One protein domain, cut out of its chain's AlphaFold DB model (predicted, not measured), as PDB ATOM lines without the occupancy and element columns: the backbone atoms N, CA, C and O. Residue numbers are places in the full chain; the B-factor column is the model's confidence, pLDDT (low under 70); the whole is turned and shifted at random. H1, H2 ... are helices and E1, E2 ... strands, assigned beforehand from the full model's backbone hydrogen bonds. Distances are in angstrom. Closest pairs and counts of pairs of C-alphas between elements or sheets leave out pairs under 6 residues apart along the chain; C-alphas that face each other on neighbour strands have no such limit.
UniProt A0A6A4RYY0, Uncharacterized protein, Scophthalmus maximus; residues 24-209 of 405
ATOM      1  N   MET A  24      23.254 -17.546  36.028       85.56
ATOM      2  CA  MET A  24      22.790 -16.452  36.885       85.56
ATOM      3  C   MET A  24      21.295 -16.230  36.670       85.56
ATOM      4  O   MET A  24      20.839 -16.086  35.538       85.56
ATOM      5  N   GLN A  25      20.518 -16.168  37.749       87.19
ATOM      6  CA  GLN A  25      19.085 -15.886  37.686       87.19
ATOM      7  C   GLN A  25      18.765 -14.581  38.410       87.19
ATOM      8  O   GLN A  25      19.302 -14.311  39.482       87.19
ATOM      9  N   THR A  26      17.884 -13.766  37.837       89.88
ATOM     10  CA  THR A  26      17.468 -12.498  38.445       89.88
ATOM     11  C   THR A  26      16.073 -12.089  37.982       89.88
ATOM     12  O   THR A  26      15.612 -12.506  36.918       89.88
ATOM     13  N   VAL A  27      15.382 -11.298  38.800       87.31
ATOM     14  CA  VAL A  27      14.088 -10.701  38.454       87.31
ATOM     15  C   VAL A  27      14.350  -9.267  38.037       87.31
ATOM     16  O   VAL A  27      14.995  -8.512  38.764       87.31
ATOM     17  N   VAL A  28      13.867  -8.904  36.858       88.75
ATOM     18  CA  VAL A  28      14.078  -7.582  36.285       88.75
ATOM     19  C   VAL A  28      12.736  -6.943  36.003       88.75
ATOM     20  O   VAL A  28      11.837  -7.580  35.457       88.75
ATOM     21  N   ARG A  29      12.638  -5.663  36.346       87.94
ATOM     22  CA  ARG A  29      11.533  -4.801  35.962       87.94
ATOM     23  C   ARG A  29      12.088  -3.593  35.233       87.94
ATOM     24  O   ARG A  29      12.995  -2.931  35.736       87.94
ATOM     25  N   SER A  30      11.557  -3.324  34.054       84.31
ATOM     26  CA  SER A  30      11.850  -2.113  33.293       84.31
ATOM     27  C   SER A  30      11.015  -0.943  33.820       84.31
ATOM     28  O   SER A  30       9.871  -1.098  34.255       84.31
ATOM     29  N   GLY A  31      11.599   0.248  33.801       78.69
ATOM     30  CA  GLY A  31      10.920   1.486  34.151       78.69
ATOM     31  C   GLY A  31       9.886   1.926  33.138       78.69
ATOM     32  O   GLY A  31       9.924   1.547  31.967       78.69
ATOM     33  N   LYS A  32       9.005   2.824  33.582       79.69
ATOM     34  CA  LYS A  32       8.058   3.502  32.704       79.69
ATOM     35  C   LYS A  32       8.792   4.183  31.547       79.69
ATOM     36  O   LYS A  32       9.735   4.938  31.769       79.69
ATOM     37  N   GLY A  33       8.362   3.907  30.316       79.38
ATOM     38  CA  GLY A  33       8.937   4.508  29.106       79.38
ATOM     39  C   GLY A  33      10.379   4.090  28.790       79.38
ATOM     40  O   GLY A  33      11.001   4.709  27.933       79.38
ATOM     41  N   SER A  34      10.916   3.068  29.469       87.50
ATOM     42  CA  SER A  34      12.245   2.511  29.203       87.50
ATOM     43  C   SER A  34      12.128   1.105  28.626       87.50
ATOM     44  O   SER A  34      11.509   0.228  29.229       87.50
ATOM     45  N   THR A  35      12.775   0.866  27.493       91.19
ATOM     46  CA  THR A  35      12.903  -0.464  26.896       91.19
ATOM     47  C   THR A  35      14.259  -1.036  27.280       91.19
ATOM     48  O   THR A  35      15.289  -0.432  26.991       91.19
ATOM     49  N   VAL A  36      14.272  -2.190  27.944       93.38
ATOM     50  CA  VAL A  36      15.511  -2.879  28.327       93.38
ATOM     51  C   VAL A  36      15.699  -4.077  27.410       93.38
ATOM     52  O   VAL A  36      14.838  -4.954  27.349       93.38
ATOM     53  N   THR A  37      16.834  -4.132  26.729       93.88
ATOM     54  CA  THR A  37      17.240  -5.259  25.892       93.88
ATOM     55  C   THR A  37      18.511  -5.865  26.453       93.88
ATOM     56  O   THR A  37      19.471  -5.166  26.764       93.88
ATOM     57  N   VAL A  38      18.510  -7.184  26.575       93.88
ATOM     58  CA  VAL A  38      19.656  -7.981  26.995       93.88
ATOM     59  C   VAL A  38      20.076  -8.830  25.811       93.88
ATOM     60  O   VAL A  38      19.246  -9.555  25.261       93.88
ATOM     61  N   SER A  39      21.346  -8.769  25.429       93.50
ATOM     62  CA  SER A  39      21.868  -9.540  24.302       93.50
ATOM     63  C   SER A  39      23.271 -10.072  24.568       93.50
ATOM     64  O   SER A  39      23.991  -9.590  25.443       93.50
ATOM     65  N   THR A  40      23.649 -11.096  23.810       91.31
ATOM     66  CA  THR A  40      25.014 -11.619  23.731       91.31
ATOM     67  C   THR A  40      25.463 -11.647  22.273       91.31
ATOM     68  O   THR A  40      24.656 -11.881  21.373       91.31
ATOM     69  N   GLU A  41      26.747 -11.386  22.034       89.19
ATOM     70  CA  GLU A  41      27.364 -11.558  20.712       89.19
ATOM     71  C   GLU A  41      27.806 -13.009  20.467       89.19
ATOM     72  O   GLU A  41      28.173 -13.373  19.349       89.19
ATOM     73  N   LEU A  42      27.773 -13.848  21.508       87.31
ATOM     74  CA  LEU A  42      28.128 -15.254  21.407       87.31
ATOM     75  C   LEU A  42      26.984 -16.066  20.775       87.31
ATOM     76  O   LEU A  42      25.809 -15.709  20.902       87.31
ATOM     77  N   PRO A  43      27.304 -17.182  20.102       85.31
ATOM     78  CA  PRO A  43      26.303 -18.094  19.564       85.31
ATOM     79  C   PRO A  43      25.297 -18.579  20.624       85.31
ATOM     80  O   PRO A  43      25.663 -18.829  21.773       85.31
ATOM     81  N   ALA A  44      24.030 -18.755  20.228       79.56
ATOM     82  CA  ALA A  44      22.930 -19.109  21.138       79.56
ATOM     83  C   ALA A  44      23.098 -20.474  21.837       79.56
ATOM     84  O   ALA A  44      22.482 -20.724  22.870       79.56
ATOM     85  N   ASP A  45      23.912 -21.365  21.270       82.44
ATOM     86  CA  ASP A  45      24.310 -22.646  21.857       82.44
ATOM     87  C   ASP A  45      25.373 -22.499  22.955       82.44
ATOM     88  O   ASP A  45      25.512 -23.388  23.793       82.44
ATOM     89  N   GLN A  46      26.100 -21.378  22.979       86.31
ATOM     90  CA  GLN A  46      27.100 -21.071  24.002       86.31
ATOM     91  C   GLN A  46      26.538 -20.199  25.114       86.31
ATOM     92  O   GLN A  46      26.844 -20.460  26.281       86.31
ATOM     93  N   CYS A  47      25.767 -19.166  24.752       90.00
ATOM     94  CA  CYS A  47      25.155 -18.238  25.693       90.00
ATOM     95  C   CYS A  47      23.748 -17.850  25.229       90.00
ATOM     96  O   CYS A  47      23.531 -17.461  24.084       90.00
ATOM     97  N   ALA A  48      22.779 -17.938  26.134       89.50
ATOM     98  CA  ALA A  48      21.400 -17.551  25.875       89.50
ATOM     99  C   ALA A  48      20.795 -16.849  27.090       89.50
ATOM    100  O   ALA A  48      21.122 -17.159  28.238       89.50
ATOM    101  N   VAL A  49      19.906 -15.894  26.832       90.88
ATOM    102  CA  VAL A  49      19.019 -15.319  27.842       90.88
ATOM    103  C   VAL A  49      17.679 -16.043  27.762       90.88
ATOM    104  O   VAL A  49      17.058 -16.132  26.701       90.88
ATOM    105  N   CYS A  50      17.251 -16.602  28.886       89.19
ATOM    106  CA  CYS A  50      16.040 -17.397  28.987       89.19
ATOM    107  C   CYS A  50      15.017 -16.715  29.893       89.19
ATOM    108  O   CYS A  50      15.363 -16.238  30.973       89.19
ATOM    109  N   THR A  51      13.748 -16.712  29.496       86.88
ATOM    110  CA  THR A  51      12.642 -16.366  30.396       86.88
ATOM    111  C   THR A  51      12.205 -17.598  31.164       86.88
ATOM    112  O   THR A  51      12.166 -18.689  30.601       86.88
ATOM    113  N   VAL A  52      11.886 -17.434  32.446       83.94
ATOM    114  CA  VAL A  52      11.401 -18.517  33.307       83.94
ATOM    115  C   VAL A  52       9.958 -18.217  33.707       83.94
ATOM    116  O   VAL A  52       9.689 -17.152  34.260       83.94
ATOM    117  N   GLY A  53       9.033 -19.135  33.415       72.44
ATOM    118  CA  GLY A  53       7.611 -18.990  33.737       72.44
ATOM    119  C   GLY A  53       6.887 -20.311  34.032       72.44
ATOM    120  O   GLY A  53       7.450 -21.401  33.920       72.44
ATOM    121  N   GLY A  54       5.608 -20.204  34.408       61.28
ATOM    122  CA  GLY A  54       4.734 -21.328  34.772       61.28
ATOM    123  C   GLY A  54       4.613 -21.550  36.287       61.28
ATOM    124  O   GLY A  54       5.410 -21.042  37.064       61.28
ATOM    125  N   ALA A  55       3.612 -22.331  36.719       49.97
ATOM    126  CA  ALA A  55       3.288 -22.540  38.142       49.97
ATOM    127  C   ALA A  55       4.435 -23.143  38.986       49.97
ATOM    128  O   ALA A  55       4.385 -23.055  40.208       49.97
ATOM    129  N   ASN A  56       5.454 -23.720  38.331       60.28
ATOM    130  CA  ASN A  56       6.649 -24.314  38.939       60.28
ATOM    131  C   ASN A  56       7.967 -23.817  38.300       60.28
ATOM    132  O   ASN A  56       8.972 -24.516  38.405       60.28
ATOM    133  N   ASP A  57       7.982 -22.677  37.594       65.69
ATOM    134  CA  ASP A  57       9.183 -22.167  36.894       65.69
ATOM    135  C   ASP A  57       9.782 -23.147  35.854       65.69
ATOM    136  O   ASP A  57      10.977 -23.132  35.564       65.69
ATOM    137  N   THR A  58       8.964 -24.037  35.288       60.66
ATOM    138  CA  THR A  58       9.417 -25.110  34.386       60.66
ATOM    139  C   THR A  58       9.415 -24.730  32.908       60.66
ATOM    140  O   THR A  58       9.995 -25.453  32.097       60.66
ATOM    141  N   GLN A  59       8.757 -23.634  32.524       60.25
ATOM    142  CA  GLN A  59       8.712 -23.188  31.138       60.25
ATOM    143  C   GLN A  59       9.848 -22.195  30.886       60.25
ATOM    144  O   GLN A  59       9.798 -21.056  31.345       60.25
ATOM    145  N   THR A  60      10.857 -22.645  30.142       76.25
ATOM    146  CA  THR A  60      12.012 -21.837  29.732       76.25
ATOM    147  C   THR A  60      12.024 -21.606  28.226       76.25
ATOM    148  O   THR A  60      12.062 -22.570  27.463       76.25
ATOM    149  N   SER A  61      12.029 -20.341  27.798       82.56
ATOM    150  CA  SER A  61      12.253 -19.948  26.397       82.56
ATOM    151  C   SER A  61      13.554 -19.166  26.297       82.56
ATOM    152  O   SER A  61      13.689 -18.145  26.964       82.56
ATOM    153  N   CYS A  62      14.505 -19.641  25.491       87.81
ATOM    154  CA  CYS A  62      15.868 -19.111  25.423       87.81
ATOM    155  C   CYS A  62      16.170 -18.496  24.055       87.81
ATOM    156  O   CYS A  62      15.912 -19.114  23.021       87.81
ATOM    157  N   HIS A  63      16.762 -17.304  24.058       88.50
ATOM    158  CA  HIS A  63      17.127 -16.557  22.855       88.50
ATOM    159  C   HIS A  63      18.491 -15.873  23.040       88.50
ATOM    160  O   HIS A  63      18.936 -15.658  24.163       88.50
ATOM    161  N   ALA A  64      19.165 -15.506  21.944       89.44
ATOM    162  CA  ALA A  64      20.415 -14.732  22.008       89.44
ATOM    163  C   ALA A  64      20.188 -13.262  22.422       89.44
ATOM    164  O   ALA A  64      21.093 -12.590  22.908       89.44
ATOM    165  N   SER A  65      18.965 -12.765  22.231       91.81
ATOM    166  CA  SER A  65      18.538 -11.426  22.621       91.81
ATOM    167  C   SER A  65      17.116 -11.482  23.163       91.81
ATOM    168  O   SER A  65      16.269 -12.186  22.610       91.81
ATOM    169  N   PHE A  66      16.852 -10.729  24.225       91.38
ATOM    170  CA  PHE A  66      15.537 -10.607  24.836       91.38
ATOM    171  C   PHE A  66      15.249  -9.150  25.193       91.38
ATOM    172  O   PHE A  66      16.059  -8.490  25.844       91.38
ATOM    173  N   THR A  67      14.080  -8.660  24.783       91.50
ATOM    174  CA  THR A  67      13.601  -7.310  25.096       91.50
ATOM    175  C   THR A  67      12.457  -7.407  26.088       91.50
ATOM    176  O   THR A  67      11.480  -8.113  25.846       91.50
ATOM    177  N   LEU A  68      12.587  -6.697  27.204       88.94
ATOM    178  CA  LEU A  68      11.573  -6.652  28.244       88.94
ATOM    179  C   LEU A  68      10.399  -5.790  27.789       88.94
ATOM    180  O   LEU A  68      10.585  -4.718  27.209       88.94
ATOM    181  N   VAL A  69       9.193  -6.230  28.134       85.31
ATOM    182  CA  VAL A  69       8.007  -5.379  28.072       85.31
ATOM    183  C   VAL A  69       8.127  -4.318  29.179       85.31
ATOM    184  O   VAL A  69       8.492  -4.667  30.306       85.31
ATOM    185  N   PRO A  70       7.892  -3.023  28.890       85.12
ATOM    186  CA  PRO A  70       7.898  -1.963  29.896       85.12
ATOM    187  C   PRO A  70       6.986  -2.270  31.092       85.12
ATOM    188  O   PRO A  70       5.868  -2.737  30.911       85.12
ATOM    189  N   GLU A  71       7.453  -1.967  32.305       84.69
ATOM    190  CA  GLU A  71       6.720  -2.082  33.579       84.69
ATOM    191  C   GLU A  71       6.353  -3.504  34.046       84.69
ATOM    192  O   GLU A  71       5.880  -3.651  35.182       84.69
ATOM    193  N   GLU A  72       6.627  -4.538  33.251       86.50
ATOM    194  CA  GLU A  72       6.406  -5.941  33.611       86.50
ATOM    195  C   GLU A  72       7.622  -6.549  34.325       86.50
ATOM    196  O   GLU A  72       8.778  -6.292  33.980       86.50
ATOM    197  N   GLU A  73       7.357  -7.369  35.344       86.19
ATOM    198  CA  GLU A  73       8.394  -8.143  36.027       86.19
ATOM    199  C   GLU A  73       8.640  -9.454  35.289       86.19
ATOM    200  O   GLU A  73       7.726 -10.257  35.097       86.19
ATOM    201  N   VAL A  74       9.894  -9.690  34.905       88.31
ATOM    202  CA  VAL A  74      10.306 -10.901  34.195       88.31
ATOM    203  C   VAL A  74      11.459 -11.563  34.935       88.31
ATOM    204  O   VAL A  74      12.455 -10.926  35.288       88.31
ATOM    205  N   LYS A  75      11.340 -12.874  35.152       90.00
ATOM    206  CA  LYS A  75      12.412 -13.706  35.695       90.00
ATOM    207  C   LYS A  75      13.312 -14.172  34.553       90.00
ATOM    208  O   LYS A  75      12.877 -14.928  33.684       90.00
ATOM    209  N   LEU A  76      14.559 -13.712  34.562       90.81
ATOM    210  CA  LEU A  76      15.561 -14.032  33.550       90.81
ATOM    211  C   LEU A  76      16.594 -15.010  34.098       90.81
ATOM    212  O   LEU A  76      17.055 -14.883  35.233       90.81
ATOM    213  N   LEU A  77      16.972 -15.966  33.257       90.31
ATOM    214  CA  LEU A  77      18.060 -16.909  33.464       90.31
ATOM    215  C   LEU A  77      19.115 -16.686  32.376       90.31
ATOM    216  O   LEU A  77      18.833 -16.801  31.187       90.31
ATOM    217  N   PHE A  78      20.331 -16.380  32.802       90.81
ATOM    218  CA  PHE A  78      21.501 -16.196  31.959       90.81
ATOM    219  C   PHE A  78      22.283 -17.500  31.974       90.81
ATOM    220  O   PHE A  78      22.861 -17.862  33.000       90.81
ATOM    221  N   ASN A  79      22.242 -18.226  30.862       87.94
ATOM    222  CA  ASN A  79      22.918 -19.504  30.714       87.94
ATOM    223  C   ASN A  79      24.065 -19.343  29.724       87.94
ATOM    224  O   ASN A  79      23.811 -19.123  28.540       87.94
ATOM    225  N   CYS A  80      25.299 -19.432  30.211       88.00
ATOM    226  CA  CYS A  80      26.485 -19.186  29.411       88.00
ATOM    227  C   CYS A  80      27.637 -20.087  29.856       88.00
ATOM    228  O   CYS A  80      27.808 -20.386  31.038       88.00
ATOM    229  N   SER A  81      28.430 -20.525  28.883       85.56
ATOM    230  CA  SER A  81      29.652 -21.306  29.123       85.56
ATOM    231  C   SER A  81      30.827 -20.462  29.638       85.56
ATOM    232  O   SER A  81      31.806 -21.009  30.145       85.56
ATOM    233  N   GLN A  82      30.730 -19.139  29.506       83.31
ATOM    234  CA  GLN A  82      31.717 -18.149  29.931       83.31
ATOM    235  C   GLN A  82      31.183 -17.304  31.100       83.31
ATOM    236  O   GLN A  82      29.975 -17.317  31.353       83.31
ATOM    237  N   PRO A  83      32.050 -16.550  31.812       85.69
ATOM    238  CA  PRO A  83      31.614 -15.633  32.860       85.69
ATOM    239  C   PRO A  83      30.527 -14.685  32.349       85.69
ATOM    240  O   PRO A  83      30.718 -13.962  31.363       85.69
ATOM    241  N   VAL A  84      29.371 -14.707  33.012       85.44
ATOM    242  CA  VAL A  84      28.177 -13.990  32.555       85.44
ATOM    243  C   VAL A  84      28.432 -12.486  32.439       85.44
ATOM    244  O   VAL A  84      27.956 -11.865  31.493       85.44
ATOM    245  N   GLU A  85      29.240 -11.896  33.325       82.56
ATOM    246  CA  GLU A  85      29.495 -10.450  33.375       82.56
ATOM    247  C   GLU A  85      30.164  -9.893  32.112       82.56
ATOM    248  O   GLU A  85      30.029  -8.706  31.819       82.56
ATOM    249  N   GLN A  86      30.880 -10.740  31.368       84.62
ATOM    250  CA  GLN A  86      31.598 -10.371  30.141       84.62
ATOM    251  C   GLN A  86      30.864 -10.815  28.872       84.62
ATOM    252  O   GLN A  86      31.223 -10.397  27.774       84.62
ATOM    253  N   SER A  87      29.849 -11.664  29.021       89.62
ATOM    254  CA  SER A  87      29.211 -12.363  27.903       89.62
ATOM    255  C   SER A  87      27.905 -11.716  27.452       89.62
ATOM    256  O   SER A  87      27.438 -11.987  26.346       89.62
ATOM    257  N   TYR A  88      27.313 -10.861  28.288       92.62
ATOM    258  CA  TYR A  88      26.072 -10.155  27.991       92.62
ATOM    259  C   TYR A  88      26.259  -8.642  28.075       92.62
ATOM    260  O   TYR A  88      26.991  -8.128  28.922       92.62
ATOM    261  N   ALA A  89      25.533  -7.931  27.220       93.75
ATOM    262  CA  ALA A  89      25.390  -6.488  27.258       93.75
ATOM    263  C   ALA A  89      23.920  -6.120  27.473       93.75
ATOM    264  O   ALA A  89      23.004  -6.830  27.044       93.75
ATOM    265  N   VAL A  90      23.700  -4.999  28.153       95.19
ATOM    266  CA  VAL A  90      22.363  -4.471  28.421       95.19
ATOM    267  C   VAL A  90      22.228  -3.112  27.756       95.19
ATOM    268  O   VAL A  90      23.005  -2.203  28.034       95.19
ATOM    269  N   THR A  91      21.210  -2.958  26.923       95.25
ATOM    270  CA  THR A  91      20.845  -1.681  26.312       95.25
ATOM    271  C   THR A  91      19.548  -1.190  26.932       95.25
ATOM    272  O   THR A  91      18.561  -1.922  26.980       95.25
ATOM    273  N   ILE A  92      19.552   0.044  27.428       94.38
ATOM    274  CA  ILE A  92      18.389   0.710  28.005       94.38
ATOM    275  C   ILE A  92      18.049   1.886  27.101       94.38
ATOM    276  O   ILE A  92      18.778   2.874  27.090       94.38
ATOM    277  N   THR A  93      16.951   1.782  26.361       93.75
ATOM    278  CA  THR A  93      16.499   2.829  25.442       93.75
ATOM    279  C   THR A  93      15.337   3.605  26.042       93.75
ATOM    280  O   THR A  93      14.368   3.017  26.525       93.75
ATOM    281  N   GLN A  94      15.427   4.928  25.983       92.94
ATOM    282  CA  GLN A  94      14.377   5.867  26.357       92.94
ATOM    283  C   GLN A  94      14.173   6.876  25.231       92.94
ATOM    284  O   GLN A  94      15.129   7.294  24.579       92.94
ATOM    285  N   THR A  95      12.933   7.312  25.044       94.62
ATOM    286  CA  THR A  95      12.600   8.374  24.092       94.62
ATOM    287  C   THR A  95      12.351   9.669  24.850       94.62
ATOM    288  O   THR A  95      11.591   9.683  25.819       94.62
ATOM    289  N   ILE A  96      12.972  10.756  24.398       95.31
ATOM    290  CA  ILE A  96      12.695  12.112  24.868       95.31
ATOM    291  C   ILE A  96      11.883  12.800  23.777       95.31
ATOM    292  O   ILE A  96      12.408  13.140  22.715       95.31
ATOM    293  N   GLU A  97      10.591  12.972  24.034       95.62
ATOM    294  CA  GLU A  97       9.669  13.627  23.112       95.62
ATOM    295  C   GLU A  97       9.497  15.087  23.509       95.62
ATOM    296  O   GLU A  97       9.110  15.404  24.633       95.62
ATOM    297  N   CYS A  98       9.777  15.992  22.584       95.25
ATOM    298  CA  CYS A  98       9.712  17.421  22.809       95.25
ATOM    299  C   CYS A  98       8.599  18.073  21.988       95.25
ATOM    300  O   CYS A  98       8.269  17.638  20.889       95.25
ATOM    301  N   THR A  99       8.021  19.141  22.530       93.50
ATOM    302  CA  THR A  99       7.258  20.153  21.795       93.50
ATOM    303  C   THR A  99       8.207  21.279  21.369       93.50
ATOM    304  O   THR A  99       9.425  21.141  21.443       93.50
ATOM    305  N   LYS A 100       7.673  22.421  20.919       85.50
ATOM    306  CA  LYS A 100       8.489  23.596  20.559       85.50
ATOM    307  C   LYS A 100       9.185  24.252  21.762       85.50
ATOM    308  O   LYS A 100      10.082  25.068  21.569       85.50
ATOM    309  N   ASP A 101       8.726  23.948  22.971       86.31
ATOM    310  CA  ASP A 101       9.004  24.699  24.197       86.31
ATOM    311  C   ASP A 101       9.266  23.817  25.431       86.31
ATOM    312  O   ASP A 101       9.752  24.313  26.447       86.31
ATOM    313  N   ALA A 102       8.981  22.514  25.367       93.19
ATOM    314  CA  ALA A 102       9.169  21.590  26.483       93.19
ATOM    315  C   ALA A 102       9.585  20.193  26.006       93.19
ATOM    316  O   ALA A 102       9.337  19.827  24.862       93.19
ATOM    317  N   CYS A 103      10.178  19.396  26.896       95.75
ATOM    318  CA  CYS A 103      10.491  17.988  26.653       95.75
ATOM    319  C   CYS A 103       9.856  17.087  27.712       95.75
ATOM    320  O   CYS A 103       9.695  17.475  28.870       95.75
ATOM    321  N   SER A 104       9.512  15.869  27.303       94.12
ATOM    322  CA  SER A 104       8.966  14.812  28.137       94.12
ATOM    323  C   SER A 104       9.747  13.510  27.895       94.12
ATOM    324  O   SER A 104       9.674  12.957  26.797       94.12
ATOM    325  N   PRO A 105      10.464  12.988  28.904       93.00
ATOM    326  CA  PRO A 105      10.646  13.581  30.228       93.00
ATOM    327  C   PRO A 105      11.585  14.804  30.191       93.00
ATOM    328  O   PRO A 105      12.551  14.837  29.435       93.00
ATOM    329  N   ALA A 106      11.325  15.804  31.041       91.69
ATOM    330  CA  ALA A 106      12.217  16.963  31.204       91.69
ATOM    331  C   ALA A 106      13.458  16.630  32.050       91.69
ATOM    332  O   ALA A 106      14.485  17.293  31.967       91.69
ATOM    333  N   THR A 107      13.360  15.618  32.906       91.19
ATOM    334  CA  THR A 107      14.460  15.107  33.724       91.19
ATOM    335  C   THR A 107      14.755  13.696  33.259       91.19
ATOM    336  O   THR A 107      13.879  12.834  33.301       91.19
ATOM    337  N   VAL A 108      15.965  13.479  32.755       89.69
ATOM    338  CA  VAL A 108      16.350  12.203  32.162       89.69
ATOM    339  C   VAL A 108      16.956  11.329  33.242       89.69
ATOM    340  O   VAL A 108      18.079  11.568  33.700       89.69
ATOM    341  N   GLU A 109      16.183  10.329  33.648       87.06
ATOM    342  CA  GLU A 109      16.535   9.439  34.742       87.06
ATOM    343  C   GLU A 109      17.113   8.115  34.244       87.06
ATOM    344  O   GLU A 109      16.641   7.524  33.268       87.06
ATOM    345  N   THR A 110      18.115   7.610  34.959       86.62
ATOM    346  CA  THR A 110      18.663   6.271  34.732       86.62
ATOM    347  C   THR A 110      18.193   5.316  35.814       86.62
ATOM    348  O   THR A 110      18.032   5.679  36.980       86.62
ATOM    349  N   GLN A 111      17.964   4.063  35.426       80.94
ATOM    350  CA  GLN A 111      17.586   3.015  36.364       80.94
ATOM    351  C   GLN A 111      18.749   2.051  36.603       80.94
ATOM    352  O   GLN A 111      19.408   1.638  35.644       80.94
ATOM    353  N   PRO A 112      18.986   1.624  37.858       85.00
ATOM    354  CA  PRO A 112      20.021   0.652  38.187       85.00
ATOM    355  C   PRO A 112      19.546  -0.772  37.858       85.00
ATOM    356  O   PRO A 112      19.360  -1.610  38.738       85.00
ATOM    357  N   VAL A 113      19.332  -1.051  36.574       87.56
ATOM    358  CA  VAL A 113      18.916  -2.366  36.078       87.56
ATOM    359  C   VAL A 113      20.144  -3.158  35.650       87.56
ATOM    360  O   VAL A 113      20.988  -2.639  34.923       87.56
ATOM    361  N   LEU A 114      20.233  -4.415  36.101       90.56
ATOM    362  CA  LEU A 114      21.256  -5.377  35.669       90.56
ATOM    363  C   LEU A 114      22.696  -4.829  35.762       90.56
ATOM    364  O   LEU A 114      23.500  -4.936  34.836       90.56
ATOM    365  N   THR A 115      23.013  -4.215  36.905       92.06
ATOM    366  CA  THR A 115      24.269  -3.480  37.142       92.06
ATOM    367  C   THR A 115      25.540  -4.315  36.979       92.06
ATOM    368  O   THR A 115      26.608  -3.752  36.769       92.06
ATOM    369  N   GLN A 116      25.443  -5.640  37.051       90.94
ATOM    370  CA  GLN A 116      26.544  -6.585  36.883       90.94
ATOM    371  C   GLN A 116      27.064  -6.711  35.444       90.94
ATOM    372  O   GLN A 116      28.114  -7.316  35.255       90.94
ATOM    373  N   PHE A 117      26.358  -6.159  34.456       93.38
ATOM    374  CA  PHE A 117      26.765  -6.185  33.051       93.38
ATOM    375  C   PHE A 117      27.209  -4.807  32.563       93.38
ATOM    376  O   PHE A 117      26.879  -3.769  33.153       93.38
ATOM    377  N   THR A 118      27.915  -4.806  31.434       94.25
ATOM    378  CA  THR A 118      28.126  -3.605  30.626       94.25
ATOM    379  C   THR A 118      26.771  -3.058  30.200       94.25
ATOM    380  O   THR A 118      25.938  -3.794  29.661       94.25
ATOM    381  N   ARG A 119      26.547  -1.766  30.446       94.88
ATOM    382  CA  ARG A 119      25.271  -1.105  30.161       94.88
ATOM    383  C   ARG A 119      25.468   0.038  29.187       94.88
ATOM    384  O   ARG A 119      26.376   0.848  29.356       94.88
ATOM    385  N   THR A 120      24.573   0.121  28.217       96.00
ATOM    386  CA  THR A 120      24.455   1.243  27.295       96.00
ATOM    387  C   THR A 120      23.095   1.883  27.505       96.00
ATOM    388  O   THR A 120      22.068   1.296  27.178       96.00
ATOM    389  N   PHE A 121      23.080   3.090  28.053       95.69
ATOM    390  CA  PHE A 121      21.888   3.927  28.095       95.69
ATOM    391  C   PHE A 121      21.796   4.682  26.774       95.69
ATOM    392  O   PHE A 121      22.807   5.211  26.319       95.69
ATOM    393  N   SER A 122      20.627   4.710  26.147       95.38
ATOM    394  CA  SER A 122      20.392   5.361  24.862       95.38
ATOM    395  C   SER A 122      19.144   6.230  24.939       95.38
ATOM    396  O   SER A 122      18.075   5.752  25.314       95.38
ATOM    397  N   TRP A 123      19.287   7.498  24.573       95.62
ATOM    398  CA  TRP A 123      18.223   8.493  24.555       95.62
ATOM    399  C   TRP A 123      17.982   8.954  23.127       95.62
ATOM    400  O   TRP A 123      18.837   9.606  22.523       95.62
ATOM    401  N   GLU A 124      16.819   8.595  22.597       95.19
ATOM    402  CA  GLU A 124      16.363   8.969  21.261       95.19
ATOM    403  C   GLU A 124      15.550  10.260  21.345       95.19
ATOM    404  O   GLU A 124      14.566  10.335  22.086       95.19
ATOM    405  N   LEU A 125      15.959  11.290  20.604       94.38
ATOM    406  CA  LEU A 125      15.302  12.593  20.630       94.38
ATOM    407  C   LEU A 125      14.263  12.686  19.518       94.38
ATOM    408  O   LEU A 125      14.586  12.491  18.347       94.38
ATOM    409  N   LYS A 126      13.031  13.046  19.881       94.06
ATOM    410  CA  LYS A 126      11.954  13.343  18.934       94.06
ATOM    411  C   LYS A 126      11.428  14.741  19.184       94.06
ATOM    412  O   LYS A 126      10.905  15.020  20.256       94.06
ATOM    413  N   ALA A 127      11.536  15.615  18.201       91.75
ATOM    414  CA  ALA A 127      11.083  16.992  18.279       91.75
ATOM    415  C   ALA A 127      10.481  17.439  16.937       91.75
ATOM    416  O   ALA A 127      10.853  16.912  15.888       91.75
ATOM    417  N   PRO A 128       9.570  18.430  16.935       88.19
ATOM    418  CA  PRO A 128       9.081  19.033  15.710       88.19
ATOM    419  C   PRO A 128      10.228  19.599  14.876       88.19
ATOM    420  O   PRO A 128      11.268  20.007  15.405       88.19
ATOM    421  N   GLU A 129       9.985  19.729  13.576       77.19
ATOM    422  CA  GLU A 129      10.854  20.501  12.695       77.19
ATOM    423  C   GLU A 129      11.169  21.875  13.301       77.19
ATOM    424  O   GLU A 129      10.352  22.501  13.988       77.19
ATOM    425  N   LYS A 130      12.391  22.340  13.045       73.19
ATOM    426  CA  LYS A 130      12.904  23.643  13.488       73.19
ATOM    427  C   LYS A 130      13.045  23.823  15.010       73.19
ATOM    428  O   LYS A 130      13.123  24.953  15.500       73.19
ATOM    429  N   THR A 131      13.137  22.720  15.751       82.06
ATOM    430  CA  THR A 131      13.309  22.704  17.213       82.06
ATOM    431  C   THR A 131      14.710  22.212  17.595       82.06
ATOM    432  O   THR A 131      15.191  21.227  17.038       82.06
ATOM    433  N   VAL A 132      15.371  22.896  18.536       85.94
ATOM    434  CA  VAL A 132      16.564  22.375  19.236       85.94
ATOM    435  C   VAL A 132      16.087  21.615  20.447       85.94
ATOM    436  O   VAL A 132      15.302  22.150  21.231       85.94
ATOM    437  N   VAL A 133      16.632  20.421  20.635       91.62
ATOM    438  CA  VAL A 133      16.591  19.735  21.921       91.62
ATOM    439  C   VAL A 133      17.897  20.016  22.645       91.62
ATOM    440  O   VAL A 133      18.974  19.666  22.164       91.62
ATOM    441  N   SER A 134      17.800  20.664  23.796       91.69
ATOM    442  CA  SER A 134      18.936  20.978  24.649       91.69
ATOM    443  C   SER A 134      18.981  20.007  25.818       91.69
ATOM    444  O   SER A 134      18.016  19.901  26.576       91.69
ATOM    445  N   LEU A 135      20.107  19.316  25.972       94.56
ATOM    446  CA  LEU A 135      20.399  18.452  27.110       94.56
ATOM    447  C   LEU A 135      21.474  19.120  27.965       94.56
ATOM    448  O   LEU A 135      22.652  19.138  27.595       94.56
ATOM    449  N   ASP A 136      21.073  19.673  29.104       92.56
ATOM    450  CA  ASP A 136      22.002  20.200  30.098       92.56
ATOM    451  C   ASP A 136      22.572  19.025  30.907       92.56
ATOM    452  O   ASP A 136      21.831  18.225  31.484       92.56
ATOM    453  N   ILE A 137      23.897  18.892  30.908       92.62
ATOM    454  CA  ILE A 137      24.628  17.804  31.564       92.62
ATOM    455  C   ILE A 137      24.746  18.127  33.050       92.62
ATOM    456  O   ILE A 137      25.354  19.128  33.434       92.62
ATOM    457  N   LEU A 138      24.205  17.253  33.896       87.00
ATOM    458  CA  LEU A 138      24.316  17.400  35.342       87.00
ATOM    459  C   LEU A 138      25.605  16.715  35.822       87.00
ATOM    460  O   LEU A 138      25.741  15.501  35.706       87.00
ATOM    461  N   GLY A 139      26.563  17.485  36.349       83.00
ATOM    462  CA  GLY A 139      27.823  16.960  36.897       83.00
ATOM    463  C   GLY A 139      29.077  17.618  36.315       83.00
ATOM    464  O   GLY A 139      29.088  18.816  36.046       83.00
ATOM    465  N   GLU A 140      30.146  16.835  36.137       82.62
ATOM    466  CA  GLU A 140      31.505  17.306  35.792       82.62
ATOM    467  C   GLU A 140      31.701  17.721  34.317       82.62
ATOM    468  O   GLU A 140      32.833  17.876  33.855       82.62
ATOM    469  N   GLY A 141      30.612  17.884  33.559       89.44
ATOM    470  CA  GLY A 141      30.656  18.173  32.126       89.44
ATOM    471  C   GLY A 141      31.355  17.084  31.300       89.44
ATOM    472  O   GLY A 141      31.746  16.023  31.798       89.44
ATOM    473  N   LEU A 142      31.497  17.346  30.004       93.56
ATOM    474  CA  LEU A 142      32.045  16.423  29.017       93.56
ATOM    475  C   LEU A 142      33.264  17.016  28.299       93.56
ATOM    476  O   LEU A 142      33.359  18.222  28.060       93.56
ATOM    477  N   MET A 143      34.198  16.142  27.935       92.94
ATOM    478  CA  MET A 143      35.381  16.440  27.133       92.94
ATOM    479  C   MET A 143      35.366  15.568  25.880       92.94
ATOM    480  O   MET A 143      35.315  14.343  25.991       92.94
ATOM    481  N   GLU A 144      35.406  16.185  24.698       93.38
ATOM    482  CA  GLU A 144      35.472  15.454  23.426       93.38
ATOM    483  C   GLU A 144      36.774  14.645  23.338       93.38
ATOM    484  O   GLU A 144      37.845  15.115  23.734       93.38
ATOM    485  N   THR A 145      36.688  13.416  22.832       92.50
ATOM    486  CA  THR A 145      37.819  12.487  22.754       92.50
ATOM    487  C   THR A 145      37.772  11.649  21.478       92.50
ATOM    488  O   THR A 145      36.718  11.411  20.896       92.50
ATOM    489  N   THR A 146      38.928  11.141  21.064       90.81
ATOM    490  CA  THR A 146      39.056  10.072  20.058       90.81
ATOM    491  C   THR A 146      39.553   8.757  20.664       90.81
ATOM    492  O   THR A 146      39.612   7.741  19.974       90.81
ATOM    493  N   GLN A 147      39.906   8.765  21.953       91.62
ATOM    494  CA  GLN A 147      40.414   7.617  22.699       91.62
ATOM    495  C   GLN A 147      39.385   7.128  23.732       91.62
ATOM    496  O   GLN A 147      38.590   7.937  24.221       91.62
ATOM    497  N   PRO A 148      39.405   5.833  24.101       91.44
ATOM    498  CA  PRO A 148      38.545   5.296  25.153       91.44
ATOM    499  C   PRO A 148      38.747   6.006  26.496       91.44
ATOM    500  O   PRO A 148      39.871   6.335  26.880       91.44
ATOM    501  N   CYS A 149      37.655   6.202  27.232       92.75
ATOM    502  CA  CYS A 149      37.691   6.874  28.525       92.75
ATOM    503  C   CYS A 149      38.310   5.980  29.600       92.75
ATOM    504  O   CYS A 149      37.869   4.853  29.814       92.75
ATOM    505  N   THR A 150      39.283   6.510  30.339       89.94
ATOM    506  CA  THR A 150      39.972   5.792  31.426       89.94
ATOM    507  C   THR A 150      39.047   5.413  32.581       89.94
ATOM    508  O   THR A 150      39.295   4.434  33.277       89.94
ATOM    509  N   THR A 151      37.969   6.172  32.776       86.81
ATOM    510  CA  THR A 151      36.951   5.933  33.806       86.81
ATOM    511  C   THR A 151      35.906   4.896  33.384       86.81
ATOM    512  O   THR A 151      35.098   4.492  34.215       86.81
ATOM    513  N   GLY A 152      35.884   4.486  32.110       89.75
ATOM    514  CA  GLY A 152      34.875   3.578  31.556       89.75
ATOM    515  C   GLY A 152      33.515   4.222  31.252       89.75
ATOM    516  O   GLY A 152      32.614   3.524  30.802       89.75
ATOM    517  N   PHE A 153      33.348   5.534  31.472       93.56
ATOM    518  CA  PHE A 153      32.134   6.279  31.107       93.56
ATOM    519  C   PHE A 153      32.323   6.941  29.749       93.56
ATOM    520  O   PHE A 153      32.964   7.990  29.654       93.56
ATOM    521  N   GLN A 154      31.759   6.335  28.710       95.69
ATOM    522  CA  GLN A 154      31.891   6.817  27.342       95.69
ATOM    523  C   GLN A 154      30.545   7.315  26.820       95.69
ATOM    524  O   GLN A 154      29.611   6.533  26.635       95.69
ATOM    525  N   TYR A 155      30.461   8.619  26.569       95.81
ATOM    526  CA  TYR A 155      29.311   9.234  25.918       95.81
ATOM    527  C   TYR A 155      29.522   9.266  24.408       95.81
ATOM    528  O   TYR A 155      30.621   9.533  23.925       95.81
ATOM    529  N   SER A 156      28.450   9.037  23.663       95.19
ATOM    530  CA  SER A 156      28.432   9.053  22.207       95.19
ATOM    531  C   SER A 156      27.225   9.848  21.733       95.19
ATOM    532  O   SER A 156      26.110   9.599  22.184       95.19
ATOM    533  N   VAL A 157      27.435  10.790  20.819       94.25
ATOM    534  CA  VAL A 157      26.365  11.591  20.212       94.25
ATOM    535  C   VAL A 157      26.335  11.309  18.718       94.25
ATOM    536  O   VAL A 157      27.291  11.603  17.995       94.25
ATOM    537  N   ALA A 158      25.228  10.732  18.262       90.88
ATOM    538  CA  ALA A 158      24.942  10.473  16.861       90.88
ATOM    539  C   ALA A 158      23.833  11.415  16.391       90.88
ATOM    540  O   ALA A 158      22.770  11.497  17.002       90.88
ATOM    541  N   THR A 159      24.062  12.118  15.288       83.94
ATOM    542  CA  THR A 159      23.017  12.869  14.587       83.94
ATOM    543  C   THR A 159      22.720  12.162  13.270       83.94
ATOM    544  O   THR A 159      23.594  11.507  12.702       83.94
ATOM    545  N   SER A 160      21.500  12.307  12.749       66.25
ATOM    546  CA  SER A 160      21.081  11.733  11.457       66.25
ATOM    547  C   SER A 160      21.981  12.133  10.271       66.25
ATOM    548  O   SER A 160      21.950  11.489   9.225       66.25
ATOM    549  N   LYS A 161      22.823  13.162  10.450       57.31
ATOM    550  CA  LYS A 161      23.844  13.636   9.509       57.31
ATOM    551  C   LYS A 161      25.263  13.530  10.054       57.31
ATOM    552  O   LYS A 161      25.998  14.511  10.141       57.31
ATOM    553  N   THR A 162      25.689  12.325  10.384       54.81
ATOM    554  CA  THR A 162      27.119  12.020  10.348       54.81
ATOM    555  C   THR A 162      27.580  12.077   8.886       54.81
ATOM    556  O   THR A 162      27.404  11.101   8.159       54.81
ATOM    557  N   ASP A 163      28.113  13.225   8.442       47.28
ATOM    558  CA  ASP A 163      28.708  13.484   7.112       47.28
ATOM    559  C   ASP A 163      29.936  12.578   6.862       47.28
ATOM    560  O   ASP A 163      31.082  13.025   6.859       47.28
ATOM    561  N   GLY A 164      29.739  11.258   6.801       50.97
ATOM    562  CA  GLY A 164      30.808  10.251   6.766       50.97
ATOM    563  C   GLY A 164      31.697  10.194   8.021       50.97
ATOM    564  O   GLY A 164      32.537   9.305   8.136       50.97
ATOM    565  N   LYS A 165      31.518  11.116   8.975       57.34
ATOM    566  CA  LYS A 165      32.254  11.200  10.239       57.34
ATOM    567  C   LYS A 165      31.407  10.542  11.326       57.34
ATOM    568  O   LYS A 165      30.306  11.009  11.567       57.34
ATOM    569  N   GLY A 166      31.887   9.449  11.925       73.38
ATOM    570  CA  GLY A 166      31.157   8.689  12.951       73.38
ATOM    571  C   GLY A 166      30.701   9.523  14.165       73.38
ATOM    572  O   GLY A 166      31.020  10.710  14.261       73.38
ATOM    573  N   PRO A 167      29.955   8.919  15.107       89.12
ATOM    574  CA  PRO A 167      29.405   9.634  16.257       89.12
ATOM    575  C   PRO A 167      30.499  10.314  17.090       89.12
ATOM    576  O   PRO A 167      31.570   9.742  17.310       89.12
ATOM    577  N   THR A 168      30.212  11.517  17.589       91.62
ATOM    578  CA  THR A 168      31.168  12.277  18.411       91.62
ATOM    579  C   THR A 168      31.255  11.649  19.799       91.62
ATOM    580  O   THR A 168      30.221  11.389  20.416       91.62
ATOM    581  N   GLN A 169      32.472  11.381  20.278       94.75
ATOM    582  CA  GLN A 169      32.717  10.688  21.545       94.75
ATOM    583  C   GLN A 169      33.167  11.664  22.631       94.75
ATOM    584  O   GLN A 169      33.933  12.588  22.361       94.75
ATOM    585  N   TYR A 170      32.737  11.420  23.869       95.81
ATOM    586  CA  TYR A 170      33.103  12.235  25.022       95.81
ATOM    587  C   TYR A 170      33.408  11.391  26.265       95.81
ATOM    588  O   TYR A 170      32.776  10.360  26.505       95.81
ATOM    589  N   CYS A 171      34.327  11.888  27.091       95.00
ATOM    590  CA  CYS A 171      34.560  11.429  28.461       95.00
ATOM    591  C   CYS A 171      34.026  12.444  29.474       95.00
ATOM    592  O   CYS A 171      33.821  13.611  29.144       95.00
ATOM    593  N   ARG A 172      33.831  12.013  30.724       92.56
ATOM    594  CA  ARG A 172      33.516  12.919  31.844       92.56
ATOM    595  C   ARG A 172      34.704  13.817  32.205       92.56
ATOM    596  O   ARG A 172      35.847  13.395  32.046       92.56
ATOM    597  N   GLY A 173      34.416  15.002  32.746       87.56
ATOM    598  CA  GLY A 173      35.419  15.909  33.315       87.56
ATOM    599  C   GLY A 173      35.899  16.981  32.337       87.56
ATOM    600  O   GLY A 173      37.102  17.157  32.152       87.56
ATOM    601  N   GLY A 174      34.972  17.688  31.688       87.25
ATOM    602  CA  GLY A 174      35.298  18.685  30.669       87.25
ATOM    603  C   GLY A 174      34.397  19.914  30.682       87.25
ATOM    604  O   GLY A 174      33.510  20.062  31.515       87.25
ATOM    605  N   SER A 175      34.643  20.828  29.746       83.19
ATOM    606  CA  SER A 175      33.960  22.124  29.689       83.19
ATOM    607  C   SER A 175      32.585  22.086  29.018       83.19
ATOM    608  O   SER A 175      31.872  23.087  29.052       83.19
ATOM    609  N   VAL A 176      32.208  20.982  28.368       89.81
ATOM    610  CA  VAL A 176      30.904  20.868  27.702       89.81
ATOM    611  C   VAL A 176      29.847  20.533  28.748       89.81
ATOM    612  O   VAL A 176      29.811  19.423  29.267       89.81
ATOM    613  N   THR A 177      28.975  21.487  29.060       91.06
ATOM    614  CA  THR A 177      27.899  21.318  30.053       91.06
ATOM    615  C   THR A 177      26.503  21.295  29.434       91.06
ATOM    616  O   THR A 177      25.524  21.091  30.143       91.06
ATOM    617  N   ARG A 178      26.393  21.493  28.117       89.69
ATOM    618  CA  ARG A 178      25.134  21.478  27.369       89.69
ATOM    619  C   ARG A 178      25.357  20.924  25.968       89.69
ATOM    620  O   ARG A 178      26.356  21.253  25.329       89.69
ATOM    621  N   LEU A 179      24.417  20.112  25.499       90.31
ATOM    622  CA  LEU A 179      24.363  19.602  24.133       90.31
ATOM    623  C   LEU A 179      23.101  20.134  23.457       90.31
ATOM    624  O   LEU A 179      22.000  19.841  23.910       90.31
ATOM    625  N   ASP A 180      23.265  20.884  22.371       87.88
ATOM    626  CA  ASP A 180      22.159  21.348  21.531       87.88
ATOM    627  C   ASP A 180      22.078  20.465  20.283       87.88
ATOM    628  O   ASP A 180      22.994  20.436  19.456       87.88
ATOM    629  N   LEU A 181      20.994  19.701  20.176       88.06
ATOM    630  CA  LEU A 181      20.859  18.590  19.242       88.06
ATOM    631  C   LEU A 181      19.616  18.756  18.353       88.06
ATOM    632  O   LEU A 181      18.599  19.294  18.800       88.06
ATOM    633  N   PRO A 182      19.685  18.320  17.081       84.88
ATOM    634  CA  PRO A 182      18.536  18.328  16.182       84.88
ATOM    635  C   PRO A 182      17.548  17.199  16.514       84.88
ATOM    636  O   PRO A 182      17.856  16.291  17.291       84.88
ATOM    637  N   ASN A 183      16.384  17.223  15.856       86.62
ATOM    638  CA  ASN A 183      15.476  16.077  15.821       86.62
ATOM    639  C   ASN A 183      16.194  14.800  15.330       86.62
ATOM    640  O   ASN A 183      17.112  14.873  14.508       86.62
ATOM    641  N   ASP A 184      15.754  13.645  15.830       88.38
ATOM    642  CA  ASP A 184      16.268  12.302  15.533       88.38
ATOM    643  C   ASP A 184      17.734  12.063  15.939       88.38
ATOM    644  O   ASP A 184      18.358  11.083  15.526       88.38
ATOM    645  N   ALA A 185      18.322  12.943  16.754       90.94
ATOM    646  CA  ALA A 185      19.614  12.666  17.362       90.94
ATOM    647  C   ALA A 185      19.491  11.572  18.435       90.94
ATOM    648  O   ALA A 185      18.467  11.429  19.104       90.94
ATOM    649  N   THR A 186      20.562  10.805  18.615       94.62
ATOM    650  CA  THR A 186      20.689   9.795  19.666       94.62
ATOM    651  C   THR A 186      21.901  10.111  20.526       94.62
ATOM    652  O   THR A 186      23.016  10.267  20.022       94.62
ATOM    653  N   VAL A 187      21.686  10.183  21.836       95.88
ATOM    654  CA  VAL A 187      22.762  10.275  22.825       95.88
ATOM    655  C   VAL A 187      22.859   8.940  23.534       95.88
ATOM    656  O   VAL A 187      21.844   8.378  23.928       95.88
ATOM    657  N   SER A 188      24.068   8.425  23.721       95.50
ATOM    658  CA  SER A 188      24.281   7.175  24.442       95.50
ATOM    659  C   SER A 188      25.381   7.310  25.483       95.50
ATOM    660  O   SER A 188      26.350   8.034  25.274       95.50
ATOM    661  N   LEU A 189      25.244   6.585  26.589       95.38
ATOM    662  CA  LEU A 189      26.243   6.439  27.641       95.38
ATOM    663  C   LEU A 189      26.542   4.955  27.832       95.38
ATOM    664  O   LEU A 189      25.688   4.205  28.305       95.38
ATOM    665  N   ARG A 190      27.765   4.541  27.503       95.50
ATOM    666  CA  ARG A 190      28.285   3.209  27.810       95.50
ATOM    667  C   ARG A 190      29.048   3.244  29.130       95.50
ATOM    668  O   ARG A 190      29.884   4.125  29.330       95.50
ATOM    669  N   VAL A 191      28.764   2.277  30.001       95.19
ATOM    670  CA  VAL A 191      29.443   2.091  31.287       95.19
ATOM    671  C   VAL A 191      29.831   0.638  31.512       95.19
ATOM    672  O   VAL A 191      29.121  -0.289  31.113       95.19
ATOM    673  N   GLU A 192      30.950   0.457  32.204       92.88
ATOM    674  CA  GLU A 192      31.471  -0.850  32.591       92.88
ATOM    675  C   GLU A 192      30.604  -1.546  33.666       92.88
ATOM    676  O   GLU A 192      29.817  -0.895  34.379       92.88
ATOM    677  N   PRO A 193      30.738  -2.878  33.823       92.38
ATOM    678  CA  PRO A 193      30.086  -3.633  34.885       92.38
ATOM    679  C   PRO A 193      30.292  -3.008  36.267       92.38
ATOM    680  O   PRO A 193      31.394  -2.609  36.638       92.38
ATOM    681  N   LYS A 194      29.221  -2.967  37.062       91.12
ATOM    682  CA  LYS A 194      29.171  -2.469  38.450       91.12
ATOM    683  C   LYS A 194      29.470  -0.971  38.618       91.12
ATOM    684  O   LYS A 194      29.418  -0.482  39.745       91.12
ATOM    685  N   ALA A 195      29.721  -0.228  37.537       92.00
ATOM    686  CA  ALA A 195      29.921   1.216  37.603       92.00
ATOM    687  C   ALA A 195      28.637   1.931  38.086       92.00
ATOM    688  O   ALA A 195      27.558   1.699  37.524       92.00
ATOM    689  N   PRO A 196      28.697   2.787  39.119       90.69
ATOM    690  CA  PRO A 196      27.540   3.567  39.541       90.69
ATOM    691  C   PRO A 196      27.222   4.637  38.489       90.69
ATOM    692  O   PRO A 196      28.121   5.323  38.012       90.69
ATOM    693  N   VAL A 197      25.947   4.780  38.131       90.75
ATOM    694  CA  VAL A 197      25.461   5.838  37.233       90.75
ATOM    695  C   VAL A 197      24.519   6.720  38.033       90.75
ATOM    696  O   VAL A 197      23.719   6.210  38.819       90.75
ATOM    697  N   GLU A 198      24.643   8.033  37.872       88.69
ATOM    698  CA  GLU A 198      23.770   9.002  38.517       88.69
ATOM    699  C   GLU A 198      22.320   8.753  38.100       88.69
ATOM    700  O   GLU A 198      22.019   8.509  36.927       88.69
ATOM    701  N   SER A 199      21.403   8.842  39.063       87.00
ATOM    702  CA  SER A 199      19.977   8.627  38.806       87.00
ATOM    703  C   SER A 199      19.396   9.659  37.847       87.00
ATOM    704  O   SER A 199      18.392   9.370  37.217       87.00
ATOM    705  N   VAL A 200      20.025  10.831  37.714       89.75
ATOM    706  CA  VAL A 200      19.676  11.868  36.741       89.75
ATOM    707  C   VAL A 200      20.932  12.263  35.980       89.75
ATOM    708  O   VAL A 200      21.935  12.617  36.597       89.75
ATOM    709  N   VAL A 201      20.868  12.226  34.651       91.25
ATOM    710  CA  VAL A 201      22.021  12.519  33.779       91.25
ATOM    711  C   VAL A 201      21.851  13.795  32.960       91.25
ATOM    712  O   VAL A 201      22.839  14.483  32.705       91.25
ATOM    713  N   PHE A 202      20.615  14.141  32.588       93.88
ATOM    714  CA  PHE A 202      20.327  15.345  31.813       93.88
ATOM    715  C   PHE A 202      19.077  16.064  32.304       93.88
ATOM    716  O   PHE A 202      18.106  15.435  32.738       93.88
ATOM    717  N   GLN A 203      19.079  17.383  32.134       94.50
ATOM    718  CA  GLN A 203      17.862  18.179  32.085       94.50
ATOM    719  C   GLN A 203      17.565  18.525  30.621       94.50
ATOM    720  O   GLN A 203      18.368  19.170  29.951       94.50
ATOM    721  N   ALA A 204      16.436  18.036  30.114       95.31
ATOM    722  CA  ALA A 204      16.013  18.213  28.734       95.31
ATOM    723  C   ALA A 204      15.073  19.415  28.606       95.31
ATOM    724  O   ALA A 204      14.098  19.556  29.350       95.31
ATOM    725  N   SER A 205      15.341  20.261  27.621       92.69
ATOM    726  CA  SER A 205      14.479  21.375  27.239       92.69
ATOM    727  C   SER A 205      14.419  21.508  25.724       92.69
ATOM    728  O   SER A 205      15.278  20.994  25.008       92.69
ATOM    729  N   ALA A 206      13.386  22.186  25.235       90.94
ATOM    730  CA  ALA A 206      13.233  22.469  23.820       90.94
ATOM    731  C   ALA A 206      13.035  23.957  23.590       90.94
ATOM    732  O   ALA A 206      12.482  24.678  24.422       90.94
ATOM    733  N   GLY A 207      13.506  24.410  22.440       83.75
ATOM    734  CA  GLY A 207      13.332  25.780  22.013       83.75
ATOM    735  C   GLY A 207      13.457  25.915  20.505       83.75
ATOM    736  O   GLY A 207      13.817  24.956  19.814       83.75
ATOM    737  N   PRO A 208      13.193  27.117  19.969       73.12
ATOM    738  CA  PRO A 208      13.445  27.383  18.562       73.12
ATOM    739  C   PRO A 208      14.923  27.125  18.253       73.12
ATOM    740  O   PRO A 208      15.784  27.508  19.050       73.12
ATOM    741  N   LEU A 209      15.223  26.525  17.092       70.25
ATOM    742  CA  LEU A 209      16.589  26.533  16.561       70.25
ATOM    743  C   LEU A 209      17.043  27.980  16.387       70.25
ATOM    744  O   LEU A 209      16.764  28.623  15.381       70.25
TER     745      LEU A 209
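What this domain is: This is residues 24 to 209 of the 405 residues of an uncharacterized protein of Scophthalmus maximus (UniProt A0A6A4RYY0). What is the main picture? Two lobes of strands stand end to end on one long, strongly twisted sheet, E5 E2 E7 E9 E15 E12 E13 E11; the sheet E1 E6 E3 E4 is partly face to face with its E5 and E2 end, and the sheet E8 E16 E10 E14 is partly face to face with it farther along. The short helix H1 grazes the sheet E1 E6 E3 E4. What is printed? The printed part has 186 residues, mostly strand by class, with strands E1 to E6, then H1, then strands E7 to E16; the long sheet is mixed and the other two are all antiparallel. How large is it? It is compact, with a radius of gyration of the C-alphas of 17.9 A, yet elongated, spanning 55 by 34 by 31 A.

How they stand to each other: Which sheet holds the first strand? Strand beside strand it runs E1, residues 24 to 29, E6, residues 73 to 80, E3, residues 47 to 53, and E4, residues 59 to 63. Within hydrogen-bond range are N 26 and O 76 at 3.0 A between E1 and E6, N 50 and O 77 at 2.8 A between E6 and E3, and N 51 and O 61 at 2.9 A in the hairpin E3 and E4. H1, residues 84 to 87, only grazes this sheet; it is too short for any O i to N i+4 pair, and its 1 O i to N i+3 pair is within range. How is the long sheet ordered? It runs E5, residues 65 to 67, E2, residues 34 to 39, E7, residues 89 to 98, E9, residues 118 to 126, E15, residues 186 to 191, E12, residues 154 to 158, E13, residues 168 to 172, and E11, residues 142 to 145, with E5 and E11 as edge strands. E7 and E9 are parallel, their directions 19 degrees apart, with N 92 and O 120 at 2.8 A. Of the antiparallel neighbours, E2 and E7 have N 37 and O 91 at 2.8 A, E9 and E15 have N 121 and O 189 at 2.8 A, and the hairpin E12 and E13 has N 155 and O 170 at 2.9 A. What makes the third sheet? It runs E8, residues 107 to 109, E16, residues 200 to 208, E10, residues 131 to 137, and E14, residues 178 to 181; N 134 and O 205 of E10 and E16 are 2.8 A apart. E8 with E16, E9 with E15, E10 with E14 and E11 with E13 form a jelly roll, four nested antiparallel pairs like one long hairpin wound over both the long sheet and the third sheet. How do the sheets meet? They form a stack of sheets, three sheets face to face in turn. The first faces the long one at 10.7 A between the facing parts, and the closest C-alphas of E3 and E5 are those of Val 49 and Ser 65, 6.5 A. The third faces the long one at 10.0 A, and the closest C-alphas of E7 and E16 are those of Cys 98 and Ala 206, 6.2 A.

Where its parts are: Where does the printed part start? E1 begins at C-alpha 24, (22.790, -16.452, 36.885), and is 16.2 A long; E3 measures 19.3 A and E6 22.2 A. Where is the longest strand by residues? E7 runs 28.9 A from C-alpha 89 at (25.390, -6.488, 27.258), and E9 beside it 26.2 A. Where does the last strand end? E16, 24.7 A long, ends at C-alpha 208, (13.445, 27.383, 18.562).

The domain as a whole: How far does it reach? The two C-alphas farthest apart are those of Asn 56 and Leu 209, 56.4 A. Is it continuous? The printed part has no cut, and no link is long. Where is confidence low? Residues 54 to 59 and 160 to 165 are under 70, while the mean pLDDT of the printed part is 87.4.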